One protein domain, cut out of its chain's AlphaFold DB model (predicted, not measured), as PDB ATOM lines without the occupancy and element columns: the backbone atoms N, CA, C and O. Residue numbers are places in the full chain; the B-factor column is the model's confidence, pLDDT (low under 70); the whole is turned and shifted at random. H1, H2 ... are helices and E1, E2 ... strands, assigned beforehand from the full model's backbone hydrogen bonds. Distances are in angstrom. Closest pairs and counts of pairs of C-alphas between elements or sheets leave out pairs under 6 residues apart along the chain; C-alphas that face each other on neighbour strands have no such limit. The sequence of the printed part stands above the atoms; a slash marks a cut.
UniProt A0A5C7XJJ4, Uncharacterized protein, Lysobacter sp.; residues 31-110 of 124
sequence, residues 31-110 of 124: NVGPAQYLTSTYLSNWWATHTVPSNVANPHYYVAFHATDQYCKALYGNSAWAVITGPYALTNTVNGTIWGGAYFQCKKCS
ATOM      1  N   ASN A  31      47.653  21.979  39.197       84.38
ATOM      2  CA  ASN A  31      48.037  21.618  40.553       84.38
ATOM      3  C   ASN A  31      46.778  21.477  41.409       84.38
ATOM      4  O   ASN A  31      45.928  22.371  41.429       84.38
ATOM      5  N   VAL A  32      46.665  20.354  42.116       85.81
ATOM      6  CA  VAL A  32      45.537  20.051  43.000       85.81
ATOM      7  C   VAL A  32      46.040  20.033  44.436       85.81
ATOM      8  O   VAL A  32      46.952  19.281  44.773       85.81
ATOM      9  N   GLY A  33      45.457  20.887  45.270       83.81
ATOM     10  CA  GLY A  33      45.752  20.952  46.694       83.81
ATOM     11  C   GLY A  33      45.116  19.807  47.494       83.81
ATOM     12  O   GLY A  33      44.324  19.016  46.964       83.81
ATOM     13  N   PRO A  34      45.431  19.726  48.799       86.38
ATOM     14  CA  PRO A  34      44.805  18.760  49.693       86.38
ATOM     15  C   PRO A  34      43.289  18.982  49.781       86.38
ATOM     16  O   PRO A  34      42.786  20.078  49.516       86.38
ATOM     17  N   ALA A  35      42.564  17.933  50.170       86.56
ATOM     18  CA  ALA A  35      41.147  18.041  50.491       86.56
ATOM     19  C   ALA A  35      40.937  18.958  51.703       86.56
ATOM     20  O   ALA A  35      41.665  18.886  52.692       86.56
ATOM     21  N   GLN A  36      39.932  19.816  51.596       87.81
ATOM     22  CA  GLN A  36      39.533  20.811  52.577       87.81
ATOM     23  C   GLN A  36      38.046  20.649  52.889       87.81
ATOM     24  O   GLN A  36      37.293  20.033  52.128       87.81
ATOM     25  N   TYR A  37      37.625  21.225  54.011       89.00
ATOM     26  CA  TYR A  37      36.243  21.170  54.459       89.00
ATOM     27  C   TYR A  37      35.805  22.507  55.064       89.00
ATOM     28  O   TYR A  37      36.444  23.015  55.986       89.00
ATOM     29  N   LEU A  38      34.706  23.064  54.552       90.19
ATOM     30  CA  LEU A  38      34.012  24.194  55.170       90.19
ATOM     31  C   LEU A  38      32.834  23.677  55.991       90.19
ATOM     32  O   LEU A  38      31.973  22.963  55.475       90.19
ATOM     33  N   THR A  39      32.779  24.074  57.262       89.19
ATOM     34  CA  THR A  39      31.681  23.727  58.171       89.19
ATOM     35  C   THR A  39      30.379  24.402  57.743       89.19
ATOM     36  O   THR A  39      30.384  25.440  57.078       89.19
ATOM     37  N   SER A  40      29.242  23.862  58.182       86.56
ATOM     38  CA  SER A  40      27.939  24.507  57.979       86.56
ATOM     39  C   SER A  40      27.895  25.920  58.568       86.56
ATOM     40  O   SER A  40      27.401  26.830  57.911       86.56
ATOM     41  N   THR A  41      28.501  26.143  59.738       89.88
ATOM     42  CA  THR A  41      28.624  27.475  60.351       89.88
ATOM     43  C   THR A  41      29.366  28.461  59.451       89.88
ATOM     44  O   THR A  41      28.930  29.602  59.309       89.88
ATOM     45  N   TYR A  42      30.459  28.037  58.807       91.50
ATOM     46  CA  TYR A  42      31.181  28.896  57.868       91.50
ATOM     47  C   TYR A  42      30.293  29.285  56.682       91.50
ATOM     48  O   TYR A  42      30.216  30.459  56.328       91.50
ATOM     49  N   LEU A  43      29.576  28.317  56.103       89.38
ATOM     50  CA  LEU A  43      28.659  28.565  54.988       89.38
ATOM     51  C   LEU A  43      27.504  29.499  55.386       89.38
ATOM     52  O   LEU A  43      27.161  30.400  54.624       89.38
ATOM     53  N   SER A  44      26.936  29.339  56.586       89.38
ATOM     54  CA  SER A  44      25.900  30.237  57.115       89.38
ATOM     55  C   SER A  44      26.412  31.666  57.298       89.38
ATOM     56  O   SER A  44      25.733  32.610  56.905       89.38
ATOM     57  N   ASN A  45      27.623  31.835  57.834       92.19
ATOM     58  CA  ASN A  45      28.242  33.154  57.996       92.19
ATOM     59  C   ASN A  45      28.563  33.805  56.645       92.19
ATOM     60  O   ASN A  45      28.374  35.009  56.463       92.19
ATOM     61  N   TRP A  46      29.018  33.005  55.679       93.25
ATOM     62  CA  TRP A  46      29.238  33.468  54.315       93.25
ATOM     63  C   TRP A  46      27.936  33.974  53.691       93.25
ATOM     64  O   TRP A  46      27.892  35.083  53.168       93.25
ATOM     65  N   TRP A  47      26.847  33.215  53.822       92.25
ATOM     66  CA  TRP A  47      25.536  33.620  53.315       92.25
ATOM     67  C   TRP A  47      25.007  34.880  54.013       92.25
ATOM     68  O   TRP A  47      24.494  35.778  53.357       92.25
ATOM     69  N   ALA A  48      25.203  35.021  55.325       92.62
ATOM     70  CA  ALA A  48      24.795  36.229  56.047       92.62
ATOM     71  C   ALA A  48      25.476  37.516  55.533       92.62
ATOM     72  O   ALA A  48      24.973  38.611  55.772       92.62
ATOM     73  N   THR A  49      26.609  37.395  54.835       93.94
ATOM     74  CA  THR A  49      27.411  38.526  54.344       93.94
ATOM     75  C   THR A  49      27.393  38.682  52.824       93.94
ATOM     76  O   THR A  49      27.840  39.708  52.317       93.94
ATOM     77  N   HIS A  50      26.859  37.702  52.090       91.62
ATOM     78  CA  HIS A  50      26.856  37.675  50.630       91.62
ATOM     79  C   HIS A  50      25.454  37.406  50.086       91.62
ATOM     80  O   HIS A  50      24.801  36.419  50.426       91.62
ATOM     81  N   THR A  51      25.006  38.264  49.172       91.00
ATOM     82  CA  THR A  51      23.699  38.116  48.534       91.00
ATOM     83  C   THR A  51      23.704  36.954  47.544       91.00
ATOM     84  O   THR A  51      24.520  36.911  46.620       91.00
ATOM     85  N   VAL A  52      22.745  36.039  47.698       87.81
ATOM     86  CA  VAL A  52      22.444  35.013  46.693       87.81
ATOM     87  C   VAL A  52      21.431  35.586  45.694       87.81
ATOM     88  O   VAL A  52      20.380  36.067  46.126       87.81
ATOM     89  N   PRO A  53      21.704  35.561  44.377       91.06
ATOM     90  CA  PRO A  53      20.753  36.039  43.376       91.06
ATOM     91  C   PRO A  53      19.425  35.267  43.415       91.06
ATOM     92  O   PRO A  53      19.405  34.048  43.582       91.06
ATOM     93  N   SER A  54      18.303  35.965  43.217       89.38
ATOM     94  CA  SER A  54      16.951  35.393  43.345       89.38
ATOM     95  C   SER A  54      16.593  34.354  42.278       89.38
ATOM     96  O   SER A  54      15.670  33.570  42.469       89.38
ATOM     97  N   ASN A  55      17.322  34.325  41.161       89.19
ATOM     98  CA  ASN A  55      17.138  33.377  40.060       89.19
ATOM     99  C   ASN A  55      17.949  32.078  40.223       89.19
ATOM    100  O   ASN A  55      17.952  31.237  39.323       89.19
ATOM    101  N   VAL A  56      18.658  31.903  41.339       82.81
ATOM    102  CA  VAL A  56      19.410  30.680  41.625       82.81
ATOM    103  C   VAL A  56      18.449  29.569  42.054       82.81
ATOM    104  O   VAL A  56      17.810  29.657  43.098       82.81
ATOM    105  N   ALA A  57      18.405  28.479  41.280       81.75
ATOM    106  CA  ALA A  57      17.530  27.332  41.544       81.75
ATOM    107  C   ALA A  57      17.815  26.626  42.885       81.75
ATOM    108  O   ALA A  57      16.899  26.088  43.502       81.75
ATOM    109  N   ASN A  58      19.073  26.626  43.342       83.50
ATOM    110  CA  ASN A  58      19.445  26.129  44.665       83.50
ATOM    111  C   ASN A  58      20.441  27.084  45.360       83.50
ATOM    112  O   ASN A  58      21.636  27.065  45.036       83.50
ATOM    113  N   PRO A  59      19.983  27.903  46.326       83.81
ATOM    114  CA  PRO A  59      20.829  28.891  46.988       83.81
ATOM    115  C   PRO A  59      21.918  28.264  47.868       83.81
ATOM    116  O   PRO A  59      23.005  28.824  47.980       83.81
ATOM    117  N   HIS A  60      21.690  27.078  48.439       84.12
ATOM    118  CA  HIS A  60      22.707  26.398  49.243       84.12
ATOM    119  C   HIS A  60      23.895  25.966  48.390       84.12
ATOM    120  O   HIS A  60      25.042  26.115  48.806       84.12
ATOM    121  N   TYR A  61      23.633  25.459  47.184       83.50
ATOM    122  CA  TYR A  61      24.702  25.067  46.270       83.50
ATOM    123  C   TYR A  61      25.505  26.290  45.848       83.50
ATOM    124  O   TYR A  61      26.730  26.252  45.907       83.50
ATOM    125  N   TYR A  62      24.830  27.394  45.523       86.69
ATOM    126  CA  TYR A  62      25.497  28.661  45.238       86.69
ATOM    127  C   TYR A  62      26.422  29.086  46.382       86.69
ATOM    128  O   TYR A  62      27.604  29.329  46.154       86.69
ATOM    129  N   VAL A  63      25.926  29.093  47.621       89.12
ATOM    130  CA  VAL A  63      26.742  29.426  48.797       89.12
ATOM    131  C   VAL A  63      27.950  28.501  48.916       89.12
ATOM    132  O   VAL A  63      29.064  28.985  49.072       89.12
ATOM    133  N   ALA A  64      27.772  27.183  48.797       87.88
ATOM    134  CA  ALA A  64      28.882  26.240  48.905       87.88
ATOM    135  C   ALA A  64      29.940  26.447  47.813       87.88
ATOM    136  O   ALA A  64      31.131  26.516  48.121       87.88
ATOM    137  N   PHE A  65      29.528  26.602  46.552       87.88
ATOM    138  CA  PHE A  65      30.452  26.857  45.447       87.88
ATOM    139  C   PHE A  65      31.200  28.180  45.629       87.88
ATOM    140  O   PHE A  65      32.425  28.203  45.546       87.88
ATOM    141  N   HIS A  66      30.498  29.271  45.926       90.75
ATOM    142  CA  HIS A  66      31.122  30.589  46.025       90.75
ATOM    143  C   HIS A  66      31.968  30.763  47.295       90.75
ATOM    144  O   HIS A  66      33.039  31.368  47.228       90.75
ATOM    145  N   ALA A  67      31.553  30.193  48.431       91.94
ATOM    146  CA  ALA A  67      32.336  30.222  49.665       91.94
ATOM    147  C   ALA A  67      33.636  29.416  49.533       91.94
ATOM    148  O   ALA A  67      34.706  29.896  49.910       91.94
ATOM    149  N   THR A  68      33.568  28.206  48.964       91.12
ATOM    150  CA  THR A  68      34.770  27.386  48.730       91.12
ATOM    151  C   THR A  68      35.704  28.034  47.705       91.12
ATOM    152  O   THR A  68      36.919  28.036  47.901       91.12
ATOM    153  N   ASP A  69      35.165  28.642  46.646       90.31
ATOM    154  CA  ASP A  69      35.956  29.346  45.636       90.31
ATOM    155  C   ASP A  69      36.690  30.565  46.216       90.31
ATOM    156  O   ASP A  69      37.897  30.717  46.011       90.31
ATOM    157  N   GLN A  70      36.005  31.387  47.020       91.94
ATOM    158  CA  GLN A  70      36.643  32.495  47.736       91.94
ATOM    159  C   GLN A  70      37.737  32.010  48.691       91.94
ATOM    160  O   GLN A  70      38.810  32.611  48.739       91.94
ATOM    161  N   TYR A  71      37.503  30.906  49.407       92.06
ATOM    162  CA  TYR A  71      38.513  30.308  50.277       92.06
ATOM    163  C   TYR A  71      39.772  29.911  49.488       92.06
ATOM    164  O   TYR A  71      40.890  30.249  49.880       92.06
ATOM    165  N   CYS A  72      39.613  29.264  48.329       90.38
ATOM    166  CA  CYS A  72      40.743  28.902  47.473       90.38
ATOM    167  C   CYS A  72      41.494  30.121  46.930       90.38
ATOM    168  O   CYS A  72      42.726  30.104  46.883       90.38
ATOM    169  N   LYS A  73      40.779  31.186  46.558       89.25
ATOM    170  CA  LYS A  73      41.390  32.438  46.091       89.25
ATOM    171  C   LYS A  73      42.163  33.152  47.193       89.25
ATOM    172  O   LYS A  73      43.251  33.659  46.930       89.25
ATOM    173  N   ALA A  74      41.647  33.140  48.421       90.56
ATOM    174  CA  ALA A  74      42.335  33.699  49.580       90.56
ATOM    175  C   ALA A  74      43.646  32.955  49.891       90.56
ATOM    176  O   ALA A  74      44.640  33.590  50.231       90.56
ATOM    177  N   LEU A  75      43.671  31.626  49.735       89.44
ATOM    178  CA  LEU A  75      44.868  30.818  50.001       89.44
ATOM    179  C   LEU A  75      45.901  30.832  48.870       89.44
ATOM    180  O   LEU A  75      47.100  30.908  49.127       89.44
ATOM    181  N   TYR A  76      45.457  30.697  47.619       86.38
ATOM    182  CA  TYR A  76      46.339  30.389  46.485       86.38
ATOM    183  C   TYR A  76      46.383  31.490  45.411       86.38
ATOM    184  O   TYR A  76      47.126  31.366  44.423       86.38
ATOM    185  N   GLY A  77      45.638  32.577  45.622       84.38
ATOM    186  CA  GLY A  77      45.520  33.729  44.733       84.38
ATOM    187  C   GLY A  77      44.351  33.627  43.751       84.38
ATOM    188  O   GLY A  77      43.729  32.580  43.589       84.38
ATOM    189  N   ASN A  78      44.082  34.724  43.040       83.38
ATOM    190  CA  ASN A  78      42.889  34.887  42.195       83.38
ATOM    191  C   ASN A  78      42.742  33.868  41.050       83.38
ATOM    192  O   ASN A  78      41.641  33.714  40.525       83.38
ATOM    193  N   SER A  79      43.824  33.193  40.652       80.12
ATOM    194  CA  SER A  79      43.807  32.150  39.617       80.12
ATOM    195  C   SER A  79      43.480  30.752  40.146       80.12
ATOM    196  O   SER A  79      43.418  29.802  39.365       80.12
ATOM    197  N   ALA A  80      43.291  30.606  41.458       86.62
ATOM    198  CA  ALA A  80      42.814  29.371  42.052       86.62
ATOM    199  C   ALA A  80      41.285  29.296  42.032       86.62
ATOM    200  O   ALA A  80      40.596  30.315  42.072       86.62
ATOM    201  N   TRP A  81      40.765  28.073  41.993       87.44
ATOM    202  CA  TRP A  81      39.332  27.802  42.047       87.44
ATOM    203  C   TRP A  81      39.045  26.572  42.898       87.44
ATOM    204  O   TRP A  81      39.892  25.685  43.053       87.44
ATOM    205  N   ALA A  82      37.836  26.511  43.444       88.69
ATOM    206  CA  ALA A  82      37.380  25.337  44.170       88.69
ATOM    207  C   ALA A  82      36.812  24.274  43.230       88.69
ATOM    208  O   ALA A  82      36.132  24.560  42.244       88.69
ATOM    209  N   VAL A  83      37.052  23.016  43.581       86.00
ATOM    210  CA  VAL A  83      36.383  21.863  42.994       86.00
ATOM    211  C   VAL A  83      35.761  21.040  44.110       86.00
ATOM    212  O   VAL A  83      36.448  20.395  44.900       86.00
ATOM    213  N   ILE A  84      34.436  21.047  44.136       80.50
ATOM    214  CA  ILE A  84      33.606  20.201  44.988       80.50
ATOM    215  C   ILE A  84      33.497  18.847  44.261       80.50
ATOM    216  O   ILE A  84      32.782  18.735  43.268       80.50
ATOM    217  N   THR A  85      34.294  17.845  44.659       64.69
ATOM    218  CA  THR A  85      34.370  16.528  43.980       64.69
ATOM    219  C   THR A  85      33.954  15.379  44.894       64.69
ATOM    220  O   THR A  85      34.370  15.321  46.045       64.69
ATOM    221  N   GLY A  86      33.162  14.444  44.351       50.84
ATOM    222  CA  GLY A  86      32.781  13.177  44.987       50.84
ATOM    223  C   GLY A  86      31.294  13.061  45.374       50.84
ATOM    224  O   GLY A  86      30.602  14.072  45.484       50.84
ATOM    225  N   PRO A  87      30.788  11.835  45.616       43.78
ATOM    226  CA  PRO A  87      29.395  11.581  46.019       43.78
ATOM    227  C   PRO A  87      29.027  12.146  47.407       43.78
ATOM    228  O   PRO A  87      27.851  12.202  47.746       43.78
ATOM    229  N   TYR A  88      30.016  12.606  48.184       49.09
ATOM    230  CA  TYR A  88      29.861  13.217  49.514       49.09
ATOM    231  C   TYR A  88      30.339  14.675  49.570       49.09
ATOM    232  O   TYR A  88      30.562  15.216  50.651       49.09
ATOM    233  N   ALA A  89      30.546  15.314  48.415       59.53
ATOM    234  CA  ALA A  89      31.146  16.644  48.354       59.53
ATOM    235  C   ALA A  89      30.278  17.723  49.030       59.53
ATOM    236  O   ALA A  89      30.787  18.715  49.550       59.53
ATOM    237  N   LEU A  90      28.969  17.475  49.088       64.00
ATOM    238  CA  LEU A  90      28.010  18.201  49.907       64.00
ATOM    239  C   LEU A  90      27.445  17.221  50.936       64.00
ATOM    240  O   LEU A  90      26.704  16.300  50.586       64.00
ATOM    241  N   THR A  91      27.813  17.378  52.199       59.56
ATOM    242  CA  THR A  91      27.396  16.452  53.256       59.56
ATOM    243  C   THR A  91      25.999  16.785  53.766       59.56
ATOM    244  O   THR A  91      25.634  17.951  53.930       59.56
ATOM    245  N   ASN A  92      25.216  15.737  54.054       59.94
ATOM    246  CA  ASN A  92      23.850  15.830  54.579       59.94
ATOM    247  C   ASN A  92      22.965  16.769  53.743       59.94
ATOM    248  O   ASN A  92      22.447  17.771  54.243       59.94
ATOM    249  N   THR A  93      22.836  16.462  52.450       59.28
ATOM    250  CA  THR A  93      21.910  17.168  51.566       59.28
ATOM    251  C   THR A  93      20.508  16.575  51.686       59.28
ATOM    252  O   THR A  93      20.276  15.423  51.339       59.28
ATOM    253  N   VAL A  94      19.555  17.366  52.180       62.91
ATOM    254  CA  VAL A  94      18.128  17.002  52.228       62.91
ATOM    255  C   VAL A  94      17.362  18.099  51.502       62.91
ATOM    256  O   VAL A  94      17.500  19.267  51.854       62.91
ATOM    257  N   ASN A  95      16.607  17.749  50.455       61.41
ATOM    258  CA  ASN A  95      15.857  18.703  49.619       61.41
ATOM    259  C   ASN A  95      16.698  19.884  49.086       61.41
ATOM    260  O   ASN A  95      16.210  21.001  48.955       61.41
ATOM    261  N   GLY A  96      17.980  19.649  48.792       61.53
ATOM    262  CA  GLY A  96      18.888  20.686  48.294       61.53
ATOM    263  C   GLY A  96      19.506  21.584  49.373       61.53
ATOM    264  O   GLY A  96      20.379  22.377  49.039       61.53
ATOM    265  N   THR A  97      19.138  21.425  50.647       65.06
ATOM    266  CA  THR A  97      19.764  22.109  51.789       65.06
ATOM    267  C   THR A  97      21.024  21.376  52.231       65.06
ATOM    268  O   THR A  97      20.975  20.177  52.483       65.06
ATOM    269  N   ILE A  98      22.144  22.091  52.361       68.69
ATOM    270  CA  ILE A  98      23.413  21.542  52.865       68.69
ATOM    271  C   ILE A  98      23.471  21.739  54.382       68.69
ATOM    272  O   ILE A  98      23.675  22.857  54.850       68.69
ATOM    273  N   TRP A  99      23.317  20.660  55.150       67.50
ATOM    274  CA  TRP A  99      23.401  20.704  56.617       67.50
ATOM    275  C   TRP A  99      24.799  20.394  57.145       67.50
ATOM    276  O   TRP A  99      25.164  20.811  58.243       67.50
ATOM    277  N   GLY A 100      25.580  19.638  56.377       72.75
ATOM    278  CA  GLY A 100      26.826  19.052  56.839       72.75
ATOM    279  C   GLY A 100      28.082  19.792  56.414       72.75
ATOM    280  O   GLY A 100      29.145  19.284  56.735       72.75
ATOM    281  N   GLY A 101      28.012  20.915  55.696       83.00
ATOM    282  CA  GLY A 101      29.191  21.591  55.135       83.00
ATOM    283  C   GLY A 101      29.571  21.132  53.718       83.00
ATOM    284  O   GLY A 101      28.795  20.466  53.033       83.00
ATOM    285  N   ALA A 102      30.761  21.529  53.262       86.69
ATOM    286  CA  ALA A 102      31.242  21.261  51.906       86.69
ATOM    287  C   ALA A 102      32.686  20.746  51.911       86.69
ATOM    288  O   ALA A 102      33.584  21.422  52.417       86.69
ATOM    289  N   TYR A 103      32.907  19.575  51.310       87.00
ATOM    290  CA  TYR A 103      34.236  19.046  51.002       87.00
ATOM    291  C   TYR A 103      34.666  19.491  49.607       87.00
ATOM    292  O   TYR A 103      33.910  19.400  48.638       87.00
ATOM    293  N   PHE A 104      35.904  19.962  49.495       87.19
ATOM    294  CA  PHE A 104      36.421  20.530  48.258       87.19
ATOM    295  C   PHE A 104      37.937  20.387  48.169       87.19
ATOM    296  O   PHE A 104      38.622  20.105  49.149       87.19
ATOM    297  N   GLN A 105      38.470  20.602  46.975       88.94
ATOM    298  CA  GLN A 105      39.896  20.784  46.740       88.94
ATOM    299  C   GLN A 105      40.112  22.101  46.014       88.94
ATOM    300  O   GLN A 105      39.349  22.449  45.111       88.94
ATOM    301  N   CYS A 106      41.180  22.806  46.364       87.75
ATOM    302  CA  CYS A 106      41.615  23.955  45.589       87.75
ATOM    303  C   CYS A 106      42.477  23.499  44.422       87.75
ATOM    304  O   CYS A 106      43.375  22.671  44.581       87.75
ATOM    305  N   LYS A 107      42.215  24.058  43.249       87.00
ATOM    306  CA  LYS A 107      43.020  23.847  42.053       87.00
ATOM    307  C   LYS A 107      43.608  25.167  41.592       87.00
ATOM    308  O   LYS A 107      43.016  26.221  41.808       87.00
ATOM    309  N   LYS A 108      44.778  25.101  40.964       85.75
ATOM    310  CA  LYS A 108      45.450  26.247  40.349       85.75
ATOM    311  C   LYS A 108      46.185  25.785  39.097       85.75
ATOM    312  O   LYS A 108      46.731  24.682  39.071       85.75
ATOM    313  N   CYS A 109      46.226  26.625  38.070       80.06
ATOM    314  CA  CYS A 109      47.077  26.372  36.912       80.06
ATOM    315  C   CYS A 109      48.546  26.423  37.341       80.06
ATOM    316  O   CYS A 109      48.933  27.267  38.154       80.06
ATOM    317  N   SER A 110      49.370  25.522  36.820       71.94
ATOM    318  CA  SER A 110      50.813  25.633  36.976       71.94
ATOM    319  C   SER A 110      51.305  26.905  36.284       71.94
ATOM    320  O   SER A 110      50.828  27.253  35.208       71.94
TER     321      SER A 110
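AT A GLANCE: This is residues 31 to 110 of the 124 residues of an uncharacterized protein of Lysobacter sp. (UniProt A0A5C7XJJ4). What is the main picture? A strongly twisted slab of three antiparallel strands has one long helix, H2, packed on one face, while a shorter helix, H1, packs crosswise on residues 63 to 67 of H2. The long link of residues 84 to 101 loops out beyond one end of the sheet. What makes it up, and how large is it? The printed part has 80 residues, with two named helices and three named strands in the order E1 H1 H2 E2 E3, a sheet order of E1 E3 E2 and a mixed class of helices and strands. The whole is compact, with a radius of gyration of the C-alphas of 12.3 A and spans of 37 by 26 by 21 A.

HOW THE PARTS SIT: How is the sheet paired? E3, residues 102 to 109, is the inner strand, between the edge strands E1, residues 31 to 38, and E2, residues 80 to 83. E1 and E3 are antiparallel at 156 degrees, with N 33 and O 106 within hydrogen-bond range at 2.8 A. E2 and E3 form a hairpin, antiparallel at 141 degrees, with N 83 and O 105 within range at 2.8 A. What is on the sheet? H2, residues 59 to 76, is on one face, giving two layers, a sheet with a helix on one face; its closest C-alphas to E2 are those of Asp 69 and Ala 82, 4.5 A apart. E1, H1 with residues 40 to 49, H2 and E2 form a split strand-helix-strand unit, two strands running the same way with E3 between them, and its crossover is right-handed. Where is the other helix? H1 is not on the sheet and is apart from E2. It touches H2 at residues 63 to 67 alone, about perpendicular at 88 degrees, and the closest C-alphas, of Trp 47 and Val 63, are 6.3 A apart. In H1 and H2 every O i to N i+4 pair is within hydrogen-bond range.

IN THESE COORDINATES: Where do the strands run? E1 begins at C-alpha 31, (48.037, 21.618, 40.553), spans 20.4 A and bends by 57 degrees at residue 34. E2 spans 9.9 A, and E3 spans 22.4 A to C-alpha 109 at (47.077, 26.372, 36.912). How long are the helices? H2 spans 25.6 A from C-alpha 59 at (20.829, 28.891, 46.988), and H1 spans 14.5 A.

THE WHOLE: How far does it reach? The two C-alphas farthest apart are those of Asn 95 and Ser 110, at 37.8 A, and the printed part has no cut. Which link is long? E2 to E3 is a long link of 18 residues, in which residues 93 to 94 pair with residues 97 to 98, antiparallel. Where is confidence low? Residues 85 to 99 are under 70, and the mean pLDDT of the printed part is 82.2.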